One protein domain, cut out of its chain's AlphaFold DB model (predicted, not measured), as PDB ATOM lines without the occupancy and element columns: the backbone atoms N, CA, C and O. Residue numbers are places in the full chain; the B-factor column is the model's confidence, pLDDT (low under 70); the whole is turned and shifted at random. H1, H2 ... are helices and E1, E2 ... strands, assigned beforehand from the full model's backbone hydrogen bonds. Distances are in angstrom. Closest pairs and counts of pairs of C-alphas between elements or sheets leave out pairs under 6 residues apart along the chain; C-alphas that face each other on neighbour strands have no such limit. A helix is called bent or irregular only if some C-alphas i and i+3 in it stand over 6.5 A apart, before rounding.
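What this domain is: This is residues 131 to 222 of the 415 residues of the protein "TauD protein" of Symbiodinium microadriaticum (UniProt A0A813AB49). What would one see first? A kinked helix, H5, takes the middle of an elongated body, with a small parallel sheet of two strands, E1 and E2, along one side of it. H6 packs beside H5 toward one end of the body, while the helical hairpin H2 and H3 and the short H4 lie toward the other, with H1 beyond them making that end. What is it built of? The printed part has 92 residues with six named helices and two named strands, in the order H1 H2 H3 H4 E1 H5 E2 H6, and its class is mostly helix. How large is it? It is compact, with a radius of gyration of the C-alphas of 12.4 A, and spans 39 by 25 by 19 A.

Where its parts are: Where is the sheet? E1 is residues 172 to 174, and E2, residues 199 to 203, is 13.2 A long. Where are the helices? H5, residues 177 to 196, is 22.3 A long, with a kink of 104 degrees near residue 186; it is irregular, with C-alphas 178 and 181 standing 7.6 A apart. H1 is residues 132 to 142, 15.4 A, from C-alpha 132 at (-0.384, -23.947, -45.167); H2 is residues 145 to 154, 14.5 A; H3 is residues 157 to 162; H4 is residues 165 to 168. H6 is residues 206 to 215, 14.3 A, ending at C-alpha 215 at (6.618, -49.449, -37.399).

How they stand to each other: How do the strands pair? E1 and E2 are parallel at 18 degrees, with N 201 and O 173 within hydrogen-bond range at 2.8 A; with H5 they form a strand-helix-strand unit, two parallel neighbours joined through a helix, whose crossover is right-handed. What touches the hub H5? With residues 184 to 192 alone it touches H6, the same way at a shallow tilt of 20 degrees, closest C-alphas Leu 191 and Arg 215, 7.0 A. With residues 178 to 183 alone it touches H2, about perpendicular at 82 degrees, Asp 146 and Cys 179 closest with C-alphas 6.2 A apart; with residues 193 to 196 alone it touches H4, C-alphas of Glu 165 and Ala 193 closest at 4.8 A. What lies farther out? H2 and H3 form a helical hairpin and touch, C-alphas of Ser 152 and Phe 158 closest at 5.2 A; H1 touches H4, C-alphas of Gln 140 and Val 167 closest at 5.2 A, and is apart from H5. Are the helix backbones complete? In H1 and H6 every O i to N i+4 pair is within hydrogen-bond range, against 4 of 6 in H2, 1 of 2 in H3 and 7 of 16 in H5, which has 9 of 17 O i to N i+3 pairs within range; H4 is too short for an O i to N i+4 pair.

The domain as a whole: How far does it reach? The two C-alphas farthest apart, those of Pro 131 and Ala 206, are 39.5 A apart. Is it continuous? The printed part has no cut, and the links between successive named elements are tight. Where is confidence low? The mean pLDDT of the printed part is 74.0, and residues 132 to 160, 182 and 188 are under 70.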
ATOM      1  N   PRO A 131      -2.966 -19.998 -46.519       70.25
ATOM      2  CA  PRO A 131      -1.653 -20.424 -46.042       70.25
ATOM      3  C   PRO A 131      -1.671 -21.864 -45.516       70.25
ATOM      4  O   PRO A 131      -2.697 -22.341 -45.024       70.25
ATOM      5  N   GLU A 132      -0.534 -22.553 -45.605       65.69
ATOM      6  CA  GLU A 132      -0.384 -23.947 -45.167       65.69
ATOM      7  C   GLU A 132      -0.694 -24.109 -43.671       65.69
ATOM      8  O   GLU A 132      -1.339 -25.076 -43.277       65.69
ATOM      9  N   GLU A 133      -0.358 -23.110 -42.854       69.12
ATOM     10  CA  GLU A 133      -0.640 -23.091 -41.417       69.12
ATOM     11  C   GLU A 133      -2.151 -23.090 -41.137       69.12
ATOM     12  O   GLU A 133      -2.633 -23.810 -40.267       69.12
ATOM     13  N   VAL A 134      -2.928 -22.351 -41.938       68.00
ATOM     14  CA  VAL A 134      -4.395 -22.319 -41.818       68.00
ATOM     15  C   VAL A 134      -4.998 -23.655 -42.242       68.00
ATOM     16  O   VAL A 134      -6.006 -24.086 -41.683       68.00
ATOM     17  N   TRP A 135      -4.388 -24.339 -43.211       69.62
ATOM     18  CA  TRP A 135      -4.784 -25.702 -43.551       69.62
ATOM     19  C   TRP A 135      -4.487 -26.678 -42.422       69.62
ATOM     20  O   TRP A 135      -5.351 -27.491 -42.118       69.62
ATOM     21  N   VAL A 136      -3.334 -26.583 -41.761       67.81
ATOM     22  CA  VAL A 136      -3.050 -27.405 -40.578       67.81
ATOM     23  C   VAL A 136      -4.127 -27.182 -39.515       67.81
ATOM     24  O   VAL A 136      -4.727 -28.160 -39.083       67.81
ATOM     25  N   ASP A 137      -4.479 -25.934 -39.199       65.06
ATOM     26  CA  ASP A 137      -5.516 -25.613 -38.206       65.06
ATOM     27  C   ASP A 137      -6.913 -26.122 -38.603       65.06
ATOM     28  O   ASP A 137      -7.661 -26.676 -37.787       65.06
ATOM     29  N   VAL A 138      -7.296 -25.956 -39.875       66.12
ATOM     30  CA  VAL A 138      -8.575 -26.456 -40.398       66.12
ATOM     31  C   VAL A 138      -8.613 -27.976 -40.301       66.12
ATOM     32  O   VAL A 138      -9.590 -28.548 -39.823       66.12
ATOM     33  N   LEU A 139      -7.554 -28.662 -40.709       68.12
ATOM     34  CA  LEU A 139      -7.550 -30.119 -40.771       68.12
ATOM     35  C   LEU A 139      -7.418 -30.716 -39.362       68.12
ATOM     36  O   LEU A 139      -8.183 -31.621 -39.025       68.12
ATOM     37  N   GLN A 140      -6.624 -30.101 -38.481       64.12
ATOM     38  CA  GLN A 140      -6.652 -30.342 -37.034       64.12
ATOM     39  C   GLN A 140      -8.039 -30.133 -36.422       64.12
ATOM     40  O   GLN A 140      -8.312 -30.673 -35.362       64.12
ATOM     41  N   SER A 141      -8.935 -29.357 -37.029       57.09
ATOM     42  CA  SER A 141     -10.258 -29.102 -36.450       57.09
ATOM     43  C   SER A 141     -11.331 -30.060 -36.957       57.09
ATOM     44  O   SER A 141     -12.239 -30.402 -36.198       57.09
ATOM     45  N   VAL A 142     -11.261 -30.494 -38.221       58.44
ATOM     46  CA  VAL A 142     -12.419 -31.123 -38.889       58.44
ATOM     47  C   VAL A 142     -12.142 -32.489 -39.512       58.44
ATOM     48  O   VAL A 142     -13.089 -33.111 -39.989       58.44
ATOM     49  N   ILE A 143     -10.892 -32.960 -39.561       65.88
ATOM     50  CA  ILE A 143     -10.581 -34.075 -40.454       65.88
ATOM     51  C   ILE A 143     -10.711 -35.469 -39.839       65.88
ATOM     52  O   ILE A 143     -10.224 -35.741 -38.744       65.88
ATOM     53  N   GLU A 144     -11.332 -36.361 -40.609       65.88
ATOM     54  CA  GLU A 144     -11.380 -37.806 -40.390       65.88
ATOM     55  C   GLU A 144     -10.500 -38.507 -41.438       65.88
ATOM     56  O   GLU A 144     -10.325 -38.002 -42.555       65.88
ATOM     57  N   VAL A 145      -9.949 -39.680 -41.108       64.81
ATOM     58  CA  VAL A 145      -9.049 -40.424 -42.011       64.81
ATOM     59  C   VAL A 145      -9.740 -40.789 -43.329       64.81
ATOM     60  O   VAL A 145      -9.103 -40.704 -44.376       64.81
ATOM     61  N   ASP A 146     -11.041 -41.096 -43.310       65.44
ATOM     62  CA  ASP A 146     -11.839 -41.332 -44.525       65.44
ATOM     63  C   ASP A 146     -11.800 -40.142 -45.489       65.44
ATOM     64  O   ASP A 146     -11.574 -40.303 -46.692       65.44
ATOM     65  N   CYS A 147     -11.960 -38.929 -44.954       68.56
ATOM     66  CA  CYS A 147     -11.901 -37.708 -45.746       68.56
ATOM     67  C   CYS A 147     -10.514 -37.537 -46.379       68.56
ATOM     68  O   CYS A 147     -10.412 -37.203 -47.558       68.56
ATOM     69  N   LEU A 148      -9.439 -37.807 -45.634       66.81
ATOM     70  CA  LEU A 148      -8.069 -37.694 -46.147       66.81
ATOM     71  C   LEU A 148      -7.718 -38.768 -47.165       66.81
ATOM     72  O   LEU A 148      -7.064 -38.458 -48.156       66.81
ATOM     73  N   ALA A 149      -8.170 -40.003 -46.962       64.19
ATOM     74  CA  ALA A 149      -7.980 -41.090 -47.913       64.19
ATOM     75  C   ALA A 149      -8.713 -40.829 -49.240       64.19
ATOM     76  O   ALA A 149      -8.257 -41.276 -50.294       64.19
ATOM     77  N   ALA A 150      -9.834 -40.104 -49.210       65.75
ATOM     78  CA  ALA A 150     -10.513 -39.640 -50.414       65.75
ATOM     79  C   ALA A 150      -9.788 -38.442 -51.056       65.75
ATOM     80  O   ALA A 150      -9.564 -38.434 -52.266       65.75
ATOM     81  N   LEU A 151      -9.383 -37.444 -50.262       63.75
ATOM     82  CA  LEU A 151      -8.731 -36.222 -50.752       63.75
ATOM     83  C   LEU A 151      -7.324 -36.467 -51.314       63.75
ATOM     84  O   LEU A 151      -6.954 -35.850 -52.314       63.75
ATOM     85  N   SER A 152      -6.561 -37.394 -50.733       63.09
ATOM     86  CA  SER A 152      -5.221 -37.762 -51.204       63.09
ATOM     87  C   SER A 152      -5.230 -38.370 -52.611       63.09
ATOM     88  O   SER A 152      -4.281 -38.179 -53.367       63.09
ATOM     89  N   ARG A 153      -6.332 -39.020 -53.016       61.41
ATOM     90  CA  ARG A 153      -6.518 -39.529 -54.389       61.41
ATOM     91  C   ARG A 153      -6.767 -38.423 -55.409       61.41
ATOM     92  O   ARG A 153      -6.541 -38.629 -56.596       61.41
ATOM     93  N   VAL A 154      -7.267 -37.274 -54.957       55.84
ATOM     94  CA  VAL A 154      -7.665 -36.160 -55.825       55.84
ATOM     95  C   VAL A 154      -6.555 -35.112 -55.929       55.84
ATOM     96  O   VAL A 154      -6.453 -34.441 -56.954       55.84
ATOM     97  N   SER A 155      -5.699 -34.967 -54.911       58.41
ATOM     98  CA  SER A 155      -4.575 -34.029 -54.955       58.41
ATOM     99  C   SER A 155      -3.365 -34.492 -54.144       58.41
ATOM    100  O   SER A 155      -3.454 -34.808 -52.957       58.41
ATOM    101  N   VAL A 156      -2.197 -34.421 -54.791       59.16
ATOM    102  CA  VAL A 156      -0.878 -34.708 -54.205       59.16
ATOM    103  C   VAL A 156      -0.554 -33.763 -53.041       59.16
ATOM    104  O   VAL A 156       0.155 -34.153 -52.117       59.16
ATOM    105  N   ALA A 157      -1.113 -32.547 -53.018       63.25
ATOM    106  CA  ALA A 157      -0.872 -31.586 -51.941       63.25
ATOM    107  C   ALA A 157      -1.375 -32.089 -50.573       63.25
ATOM    108  O   ALA A 157      -0.758 -31.801 -49.551       63.25
ATOM    109  N   PHE A 158      -2.437 -32.906 -50.541       67.25
ATOM    110  CA  PHE A 158      -2.941 -33.486 -49.291       67.25
ATOM    111  C   PHE A 158      -2.061 -34.614 -48.747       67.25
ATOM    112  O   PHE A 158      -2.129 -34.892 -47.555       67.25
ATOM    113  N   HIS A 159      -1.193 -35.232 -49.558       66.81
ATOM    114  CA  HIS A 159      -0.244 -36.222 -49.038       66.81
ATOM    115  C   HIS A 159       0.730 -35.601 -48.029       66.81
ATOM    116  O   HIS A 159       0.947 -36.195 -46.977       66.81
ATOM    117  N   LYS A 160       1.243 -34.390 -48.299       68.69
ATOM    118  CA  LYS A 160       2.147 -33.680 -47.374       68.69
ATOM    119  C   LYS A 160       1.481 -33.367 -46.036       68.69
ATOM    120  O   LYS A 160       2.114 -33.448 -44.994       68.69
ATOM    121  N   VAL A 161       0.188 -33.061 -46.074       70.06
ATOM    122  CA  VAL A 161      -0.612 -32.801 -44.876       70.06
ATOM    123  C   VAL A 161      -0.789 -34.071 -44.045       70.06
ATOM    124  O   VAL A 161      -0.600 -34.036 -42.836       70.06
ATOM    125  N   VAL A 162      -1.149 -35.196 -44.671       70.25
ATOM    126  CA  VAL A 162      -1.304 -36.474 -43.950       70.25
ATOM    127  C   VAL A 162       0.022 -36.925 -43.335       70.25
ATOM    128  O   VAL A 162       0.023 -37.556 -42.282       70.25
ATOM    129  N   GLU A 163       1.136 -36.580 -43.976       75.88
ATOM    130  CA  GLU A 163       2.495 -36.849 -43.504       75.88
ATOM    131  C   GLU A 163       3.028 -35.787 -42.515       75.88
ATOM    132  O   GLU A 163       4.150 -35.922 -42.031       75.88
ATOM    133  N   SER A 164       2.246 -34.757 -42.175       77.62
ATOM    134  CA  SER A 164       2.644 -33.729 -41.209       77.62
ATOM    135  C   SER A 164       2.294 -34.138 -39.778       77.62
ATOM    136  O   SER A 164       1.122 -34.312 -39.439       77.62
ATOM    137  N   GLU A 165       3.304 -34.228 -38.911       81.56
ATOM    138  CA  GLU A 165       3.129 -34.505 -37.476       81.56
ATOM    139  C   GLU A 165       2.277 -33.449 -36.763       81.56
ATOM    140  O   GLU A 165       1.591 -33.764 -35.788       81.56
ATOM    141  N   ASP A 166       2.313 -32.197 -37.230       79.88
ATOM    142  CA  ASP A 166       1.560 -31.107 -36.614       79.88
ATOM    143  C   ASP A 166       0.055 -31.352 -36.722       79.88
ATOM    144  O   ASP A 166      -0.674 -31.065 -35.781       79.88
ATOM    145  N   VAL A 167      -0.420 -31.941 -37.823       77.62
ATOM    146  CA  VAL A 167      -1.852 -32.204 -38.052       77.62
ATOM    147  C   VAL A 167      -2.419 -33.211 -37.047       77.62
ATOM    148  O   VAL A 167      -3.595 -33.133 -36.680       77.62
ATOM    149  N   TRP A 168      -1.587 -34.147 -36.591       81.50
ATOM    150  CA  TRP A 168      -2.007 -35.274 -35.759       81.50
ATOM    151  C   TRP A 168      -1.671 -35.118 -34.283       81.50
ATOM    152  O   TRP A 168      -2.208 -35.870 -33.471       81.50
ATOM    153  N   ARG A 169      -0.819 -34.147 -33.939       84.00
ATOM    154  CA  ARG A 169      -0.346 -33.925 -32.574       84.00
ATOM    155  C   ARG A 169      -1.504 -33.879 -31.577       84.00
ATOM    156  O   ARG A 169      -2.456 -33.125 -31.769       84.00
ATOM    157  N   ASP A 170      -1.397 -34.686 -30.520       80.94
ATOM    158  CA  ASP A 170      -2.372 -34.768 -29.423       80.94
ATOM    159  C   ASP A 170      -3.811 -35.104 -29.875       80.94
ATOM    160  O   ASP A 170      -4.782 -34.765 -29.196       80.94
ATOM    161  N   ARG A 171      -3.979 -35.768 -31.032       79.94
ATOM    162  CA  ARG A 171      -5.286 -36.243 -31.513       79.94
ATOM    163  C   ARG A 171      -5.354 -37.759 -31.578       79.94
ATOM    164  O   ARG A 171      -4.387 -38.431 -31.926       79.94
ATOM    165  N   ALA A 172      -6.546 -38.293 -31.342       81.44
ATOM    166  CA  ALA A 172      -6.866 -39.672 -31.675       81.44
ATOM    167  C   ALA A 172      -7.081 -39.823 -33.193       81.44
ATOM    168  O   ALA A 172      -8.030 -39.267 -33.755       81.44
ATOM    169  N   VAL A 173      -6.230 -40.607 -33.853       83.62
ATOM    170  CA  VAL A 173      -6.345 -40.928 -35.281       83.62
ATOM    171  C   VAL A 173      -7.234 -42.156 -35.440       83.62
ATOM    172  O   VAL A 173      -6.840 -43.268 -35.094       83.62
ATOM    173  N   ARG A 174      -8.453 -41.960 -35.952       81.00
ATOM    174  CA  ARG A 174      -9.427 -43.043 -36.147       81.00
ATOM    175  C   ARG A 174      -9.375 -43.548 -37.575       81.00
ATOM    176  O   ARG A 174      -9.665 -42.792 -38.498       81.00
ATOM    177  N   VAL A 175      -9.030 -44.820 -37.749       79.69
ATOM    178  CA  VAL A 175      -9.046 -45.488 -39.050       79.69
ATOM    179  C   VAL A 175     -10.334 -46.307 -39.160       79.69
ATOM    180  O   VAL A 175     -10.495 -47.296 -38.451       79.69
ATOM    181  N   PRO A 176     -11.276 -45.925 -40.023       76.19
ATOM    182  CA  PRO A 176     -12.504 -46.684 -40.207       76.19
ATOM    183  C   PRO A 176     -12.265 -47.955 -41.044       76.19
ATOM    184  O   PRO A 176     -11.372 -47.995 -41.896       76.19
ATOM    185  N   PRO A 177     -13.068 -49.020 -40.839       73.88
ATOM    186  CA  PRO A 177     -12.925 -50.267 -41.593       73.88
ATOM    187  C   PRO A 177     -13.031 -50.096 -43.116       73.88
ATOM    188  O   PRO A 177     -12.347 -50.794 -43.861       73.88
ATOM    189  N   SER A 178     -13.880 -49.169 -43.570       72.75
ATOM    190  CA  SER A 178     -14.209 -48.920 -44.978       72.75
ATOM    191  C   SER A 178     -13.015 -48.498 -45.828       72.75
ATOM    192  O   SER A 178     -12.968 -48.841 -47.007       72.75
ATOM    193  N   CYS A 179     -12.043 -47.781 -45.259       72.38
ATOM    194  CA  CYS A 179     -10.894 -47.289 -46.015       72.38
ATOM    195  C   CYS A 179      -9.656 -48.184 -45.922       72.38
ATOM    196  O   CYS A 179      -8.671 -47.901 -46.598       72.38
ATOM    197  N   LEU A 180      -9.659 -49.238 -45.095       73.75
ATOM    198  CA  LEU A 180      -8.449 -50.013 -44.778       73.75
ATOM    199  C   LEU A 180      -7.712 -50.549 -46.003       73.75
ATOM    200  O   LEU A 180      -6.488 -50.455 -46.060       73.75
ATOM    201  N   ALA A 181      -8.447 -51.120 -46.962       70.31
ATOM    202  CA  ALA A 181      -7.857 -51.720 -48.156       70.31
ATOM    203  C   ALA A 181      -7.087 -50.682 -48.983       70.31
ATOM    204  O   ALA A 181      -5.972 -50.940 -49.430       70.31
ATOM    205  N   ASP A 182      -7.657 -49.485 -49.109       68.94
ATOM    206  CA  ASP A 182      -7.054 -48.378 -49.846       68.94
ATOM    207  C   ASP A 182      -5.944 -47.680 -49.046       68.94
ATOM    208  O   ASP A 182      -5.024 -47.102 -49.620       68.94
ATOM    209  N   LEU A 183      -6.019 -47.727 -47.714       71.38
ATOM    210  CA  LEU A 183      -5.065 -47.099 -46.803       71.38
ATOM    211  C   LEU A 183      -3.789 -47.941 -46.623       71.38
ATOM    212  O   LEU A 183      -2.703 -47.385 -46.452       71.38
ATOM    213  N   ALA A 184      -3.901 -49.274 -46.667       72.62
ATOM    214  CA  ALA A 184      -2.810 -50.217 -46.393       72.62
ATOM    215  C   ALA A 184      -1.507 -49.949 -47.179       72.62
ATOM    216  O   ALA A 184      -0.439 -49.953 -46.556       72.62
ATOM    217  N   PRO A 185      -1.534 -49.612 -48.484       71.94
ATOM    218  CA  PRO A 185      -0.314 -49.297 -49.235       71.94
ATOM    219  C   PRO A 185       0.403 -48.020 -48.763       71.94
ATOM    220  O   PRO A 185       1.605 -47.859 -48.993       71.94
ATOM    221  N   HIS A 186      -0.320 -47.101 -48.115       73.06
ATOM    222  CA  HIS A 186       0.179 -45.791 -47.684       73.06
ATOM    223  C   HIS A 186       0.510 -45.730 -46.190       73.06
ATOM    224  O   HIS A 186       1.383 -44.954 -45.795       73.06
ATOM    225  N   LEU A 187      -0.122 -46.589 -45.384       72.38
ATOM    226  CA  LEU A 187       0.031 -46.677 -43.930       72.38
ATOM    227  C   LEU A 187       1.492 -46.676 -43.482       72.38
ATOM    228  O   LEU A 187       1.842 -45.958 -42.557       72.38
ATOM    229  N   GLY A 188       2.373 -47.399 -44.178       68.75
ATOM    230  CA  GLY A 188       3.791 -47.452 -43.818       68.75
ATOM    231  C   GLY A 188       4.498 -46.090 -43.799       68.75
ATOM    232  O   GLY A 188       5.440 -45.930 -43.031       68.75
ATOM    233  N   ARG A 189       4.056 -45.121 -44.616       71.75
ATOM    234  CA  ARG A 189       4.569 -43.738 -44.607       71.75
ATOM    235  C   ARG A 189       3.851 -42.873 -43.576       71.75
ATOM    236  O   ARG A 189       4.485 -42.070 -42.902       71.75
ATOM    237  N   TRP A 190       2.542 -43.055 -43.441       78.56
ATOM    238  CA  TRP A 190       1.712 -42.229 -42.564       78.56
ATOM    239  C   TRP A 190       1.931 -42.540 -41.086       78.56
ATOM    240  O   TRP A 190       1.922 -41.629 -40.270       78.56
ATOM    241  N   LEU A 191       2.214 -43.799 -40.742       78.25
ATOM    242  CA  LEU A 191       2.465 -44.216 -39.360       78.25
ATOM    243  C   LEU A 191       3.632 -43.467 -38.711       78.25
ATOM    244  O   LEU A 191       3.577 -43.201 -37.516       78.25
ATOM    245  N   SER A 192       4.653 -43.087 -39.485       75.00
ATOM    246  CA  SER A 192       5.743 -42.248 -38.977       75.00
ATOM    247  C   SER A 192       5.250 -40.851 -38.592       75.00
ATOM    248  O   SER A 192       5.595 -40.367 -37.522       75.00
ATOM    249  N   ALA A 193       4.393 -40.239 -39.413       74.00
ATOM    250  CA  ALA A 193       3.798 -38.930 -39.133       74.00
ATOM    251  C   ALA A 193       2.774 -38.962 -37.989       74.00
ATOM    252  O   ALA A 193       2.510 -37.949 -37.352       74.00
ATOM    253  N   TRP A 194       2.187 -40.128 -37.720       82.50
ATOM    254  CA  TRP A 194       1.252 -40.326 -36.614       82.50
ATOM    255  C   TRP A 194       1.952 -40.573 -35.278       82.50
ATOM    256  O   TRP A 194       1.269 -40.708 -34.271       82.50
ATOM    257  N   GLY A 195       3.288 -40.602 -35.226       79.06
ATOM    258  CA  GLY A 195       4.030 -40.781 -33.974       79.06
ATOM    259  C   GLY A 195       3.767 -39.689 -32.927       79.06
ATOM    260  O   GLY A 195       3.955 -39.934 -31.740       79.06
ATOM    261  N   SER A 196       3.304 -38.508 -33.348       82.06
ATOM    262  CA  SER A 196       2.885 -37.409 -32.466       82.06
ATOM    263  C   SER A 196       1.420 -37.495 -32.014       82.06
ATOM    264  O   SER A 196       0.985 -36.668 -31.208       82.06
ATOM    265  N   ALA A 197       0.641 -38.441 -32.543       85.88
ATOM    266  CA  ALA A 197      -0.760 -38.606 -32.189       85.88
ATOM    267  C   ALA A 197      -0.925 -39.093 -30.744       85.88
ATOM    268  O   ALA A 197      -0.086 -39.819 -30.216       85.88
ATOM    269  N   GLU A 198      -2.048 -38.732 -30.120       85.06
ATOM    270  CA  GLU A 198      -2.395 -39.214 -28.776       85.06
ATOM    271  C   GLU A 198      -2.552 -40.741 -28.775       85.06
ATOM    272  O   GLU A 198      -2.071 -41.434 -27.879       85.06
ATOM    273  N   LYS A 199      -3.249 -41.257 -29.795       85.88
ATOM    274  CA  LYS A 199      -3.518 -42.681 -29.997       85.88
ATOM    275  C   LYS A 199      -3.984 -42.975 -31.419       85.88
ATOM    276  O   LYS A 199      -4.542 -42.112 -32.100       85.88
ATOM    277  N   LEU A 200      -3.849 -44.229 -31.829       86.12
ATOM    278  CA  LEU A 200      -4.514 -44.804 -32.992       86.12
ATOM    279  C   LEU A 200      -5.731 -45.610 -32.563       86.12
ATOM    280  O   LEU A 200      -5.614 -46.522 -31.755       86.12
ATOM    281  N   VAL A 201      -6.884 -45.332 -33.160       84.25
ATOM    282  CA  VAL A 201      -8.094 -46.138 -32.997       84.25
ATOM    283  C   VAL A 201      -8.305 -46.913 -34.288       84.25
ATOM    284  O   VAL A 201      -8.633 -46.341 -35.328       84.25
ATOM    285  N   LEU A 202      -8.068 -48.218 -34.229       82.31
ATOM    286  CA  LEU A 202      -8.006 -49.091 -35.393       82.31
ATOM    287  C   LEU A 202      -9.125 -50.128 -35.350       82.31
ATOM    288  O   LEU A 202      -9.508 -50.591 -34.276       82.31
ATOM    289  N   PRO A 203      -9.635 -50.568 -36.502       75.94
ATOM    290  CA  PRO A 203     -10.532 -51.705 -36.544       75.94
ATOM    291  C   PRO A 203      -9.731 -52.976 -36.247       75.94
ATOM    292  O   PRO A 203      -8.533 -53.060 -36.537       75.94
ATOM    293  N   ARG A 204     -10.385 -54.001 -35.693       75.69
ATOM    294  CA  ARG A 204      -9.707 -55.268 -35.401       75.69
ATOM    295  C   ARG A 204      -9.207 -55.926 -36.695       75.69
ATOM    296  O   ARG A 204      -9.990 -56.465 -37.475       75.69
ATOM    297  N   SER A 205      -7.888 -55.909 -36.886       75.75
ATOM    298  CA  SER A 205      -7.174 -56.595 -37.967       75.75
ATOM    299  C   SER A 205      -5.780 -56.995 -37.491       75.75
ATOM    300  O   SER A 205      -4.948 -56.140 -37.201       75.75
ATOM    301  N   ALA A 206      -5.508 -58.301 -37.424       72.12
ATOM    302  CA  ALA A 206      -4.216 -58.813 -36.965       72.12
ATOM    303  C   ALA A 206      -3.049 -58.316 -37.837       72.12
ATOM    304  O   ALA A 206      -1.984 -57.996 -37.315       72.12
ATOM    305  N   GLN A 207      -3.267 -58.208 -39.152       74.88
ATOM    306  CA  GLN A 207      -2.264 -57.699 -40.089       74.88
ATOM    307  C   GLN A 207      -1.956 -56.220 -39.824       74.88
ATOM    308  O   GLN A 207      -0.793 -55.852 -39.699       74.88
ATOM    309  N   LEU A 208      -2.993 -55.388 -39.670       77.56
ATOM    310  CA  LEU A 208      -2.831 -53.962 -39.375       77.56
ATOM    311  C   LEU A 208      -2.142 -53.739 -38.029       77.56
ATOM    312  O   LEU A 208      -1.196 -52.964 -37.946       77.56
ATOM    313  N   LEU A 209      -2.588 -54.441 -36.987       79.38
ATOM    314  CA  LEU A 209      -2.010 -54.330 -35.651       79.38
ATOM    315  C   LEU A 209      -0.538 -54.762 -35.637       79.38
ATOM    316  O   LEU A 209       0.285 -54.090 -35.021       79.38
ATOM    317  N   SER A 210      -0.191 -55.836 -36.354       78.25
ATOM    318  CA  SER A 210       1.201 -56.275 -36.503       78.25
ATOM    319  C   SER A 210       2.059 -55.236 -37.225       78.25
ATOM    320  O   SER A 210       3.202 -55.010 -36.829       78.25
ATOM    321  N   GLU A 211       1.532 -54.600 -38.272       78.88
ATOM    322  CA  GLU A 211       2.263 -53.577 -39.023       78.88
ATOM    323  C   GLU A 211       2.516 -52.328 -38.168       78.88
ATOM    324  O   GLU A 211       3.632 -51.808 -38.134       78.88
ATOM    325  N   VAL A 212       1.502 -51.878 -37.422       83.19
ATOM    326  CA  VAL A 212       1.614 -50.734 -36.508       83.19
ATOM    327  C   VAL A 212       2.612 -51.033 -35.395       83.19
ATOM    328  O   VAL A 212       3.539 -50.254 -35.199       83.19
ATOM    329  N   ALA A 213       2.506 -52.195 -34.745       82.50
ATOM    330  CA  ALA A 213       3.452 -52.610 -33.711       82.50
ATOM    331  C   ALA A 213       4.898 -52.700 -34.231       82.50
ATOM    332  O   ALA A 213       5.840 -52.442 -33.488       82.50
ATOM    333  N   SER A 214       5.087 -53.043 -35.510       81.69
ATOM    334  CA  SER A 214       6.416 -53.096 -36.122       81.69
ATOM    335  C   SER A 214       6.990 -51.721 -36.475       81.69
ATOM    336  O   SER A 214       8.212 -51.582 -36.488       81.69
ATOM    337  N   ARG A 215       6.157 -50.740 -36.845       81.50
ATOM    338  CA  ARG A 215       6.618 -49.449 -37.399       81.50
ATOM    339  C   ARG A 215       6.493 -48.268 -36.445       81.50
ATOM    340  O   ARG A 215       7.252 -47.315 -36.580       81.50
ATOM    341  N   ALA A 216       5.551 -48.330 -35.514       83.44
ATOM    342  CA  ALA A 216       5.275 -47.306 -34.516       83.44
ATOM    343  C   ALA A 216       4.993 -47.978 -33.155       83.44
ATOM    344  O   ALA A 216       3.870 -47.911 -32.658       83.44
ATOM    345  N   PRO A 217       5.988 -48.667 -32.556       82.38
ATOM    346  CA  PRO A 217       5.793 -49.454 -31.333       82.38
ATOM    347  C   PRO A 217       5.395 -48.612 -30.114       82.38
ATOM    348  O   PRO A 217       4.745 -49.128 -29.208       82.38
ATOM    349  N   ASP A 218       5.777 -47.334 -30.094       84.75
ATOM    350  CA  ASP A 218       5.516 -46.419 -28.977       84.75
ATOM    351  C   ASP A 218       4.158 -45.705 -29.087       84.75
ATOM    352  O   ASP A 218       3.734 -45.040 -28.145       84.75
ATOM    353  N   LEU A 219       3.471 -45.833 -30.227       83.56
ATOM    354  CA  LEU A 219       2.196 -45.173 -30.482       83.56
ATOM    355  C   LEU A 219       1.061 -45.969 -29.818       83.56
ATOM    356  O   LEU A 219       0.866 -47.136 -30.170       83.56
ATOM    357  N   PRO A 220       0.290 -45.386 -28.878       85.69
ATOM    358  CA  PRO A 220      -0.807 -46.101 -28.239       85.69
ATOM    359  C   PRO A 220      -1.846 -46.551 -29.267       85.69
ATOM    360  O   PRO A 220      -2.320 -45.749 -30.071       85.69
ATOM    361  N   VAL A 221      -2.215 -47.834 -29.243       85.62
ATOM    362  CA  VAL A 221      -3.215 -48.410 -30.151       85.62
ATOM    363  C   VAL A 221      -4.419 -48.894 -29.361       85.62
ATOM    364  O   VAL A 221      -4.297 -49.668 -28.415       85.62
ATOM    365  N   GLU A 222      -5.596 -48.492 -29.815       84.12
ATOM    366  CA  GLU A 222      -6.886 -48.944 -29.326       84.12
ATOM    367  C   GLU A 222      -7.660 -49.625 -30.451       84.12
ATOM    368  O   GLU A 222      -7.640 -49.197 -31.607       84.12
TER     369      GLU A 222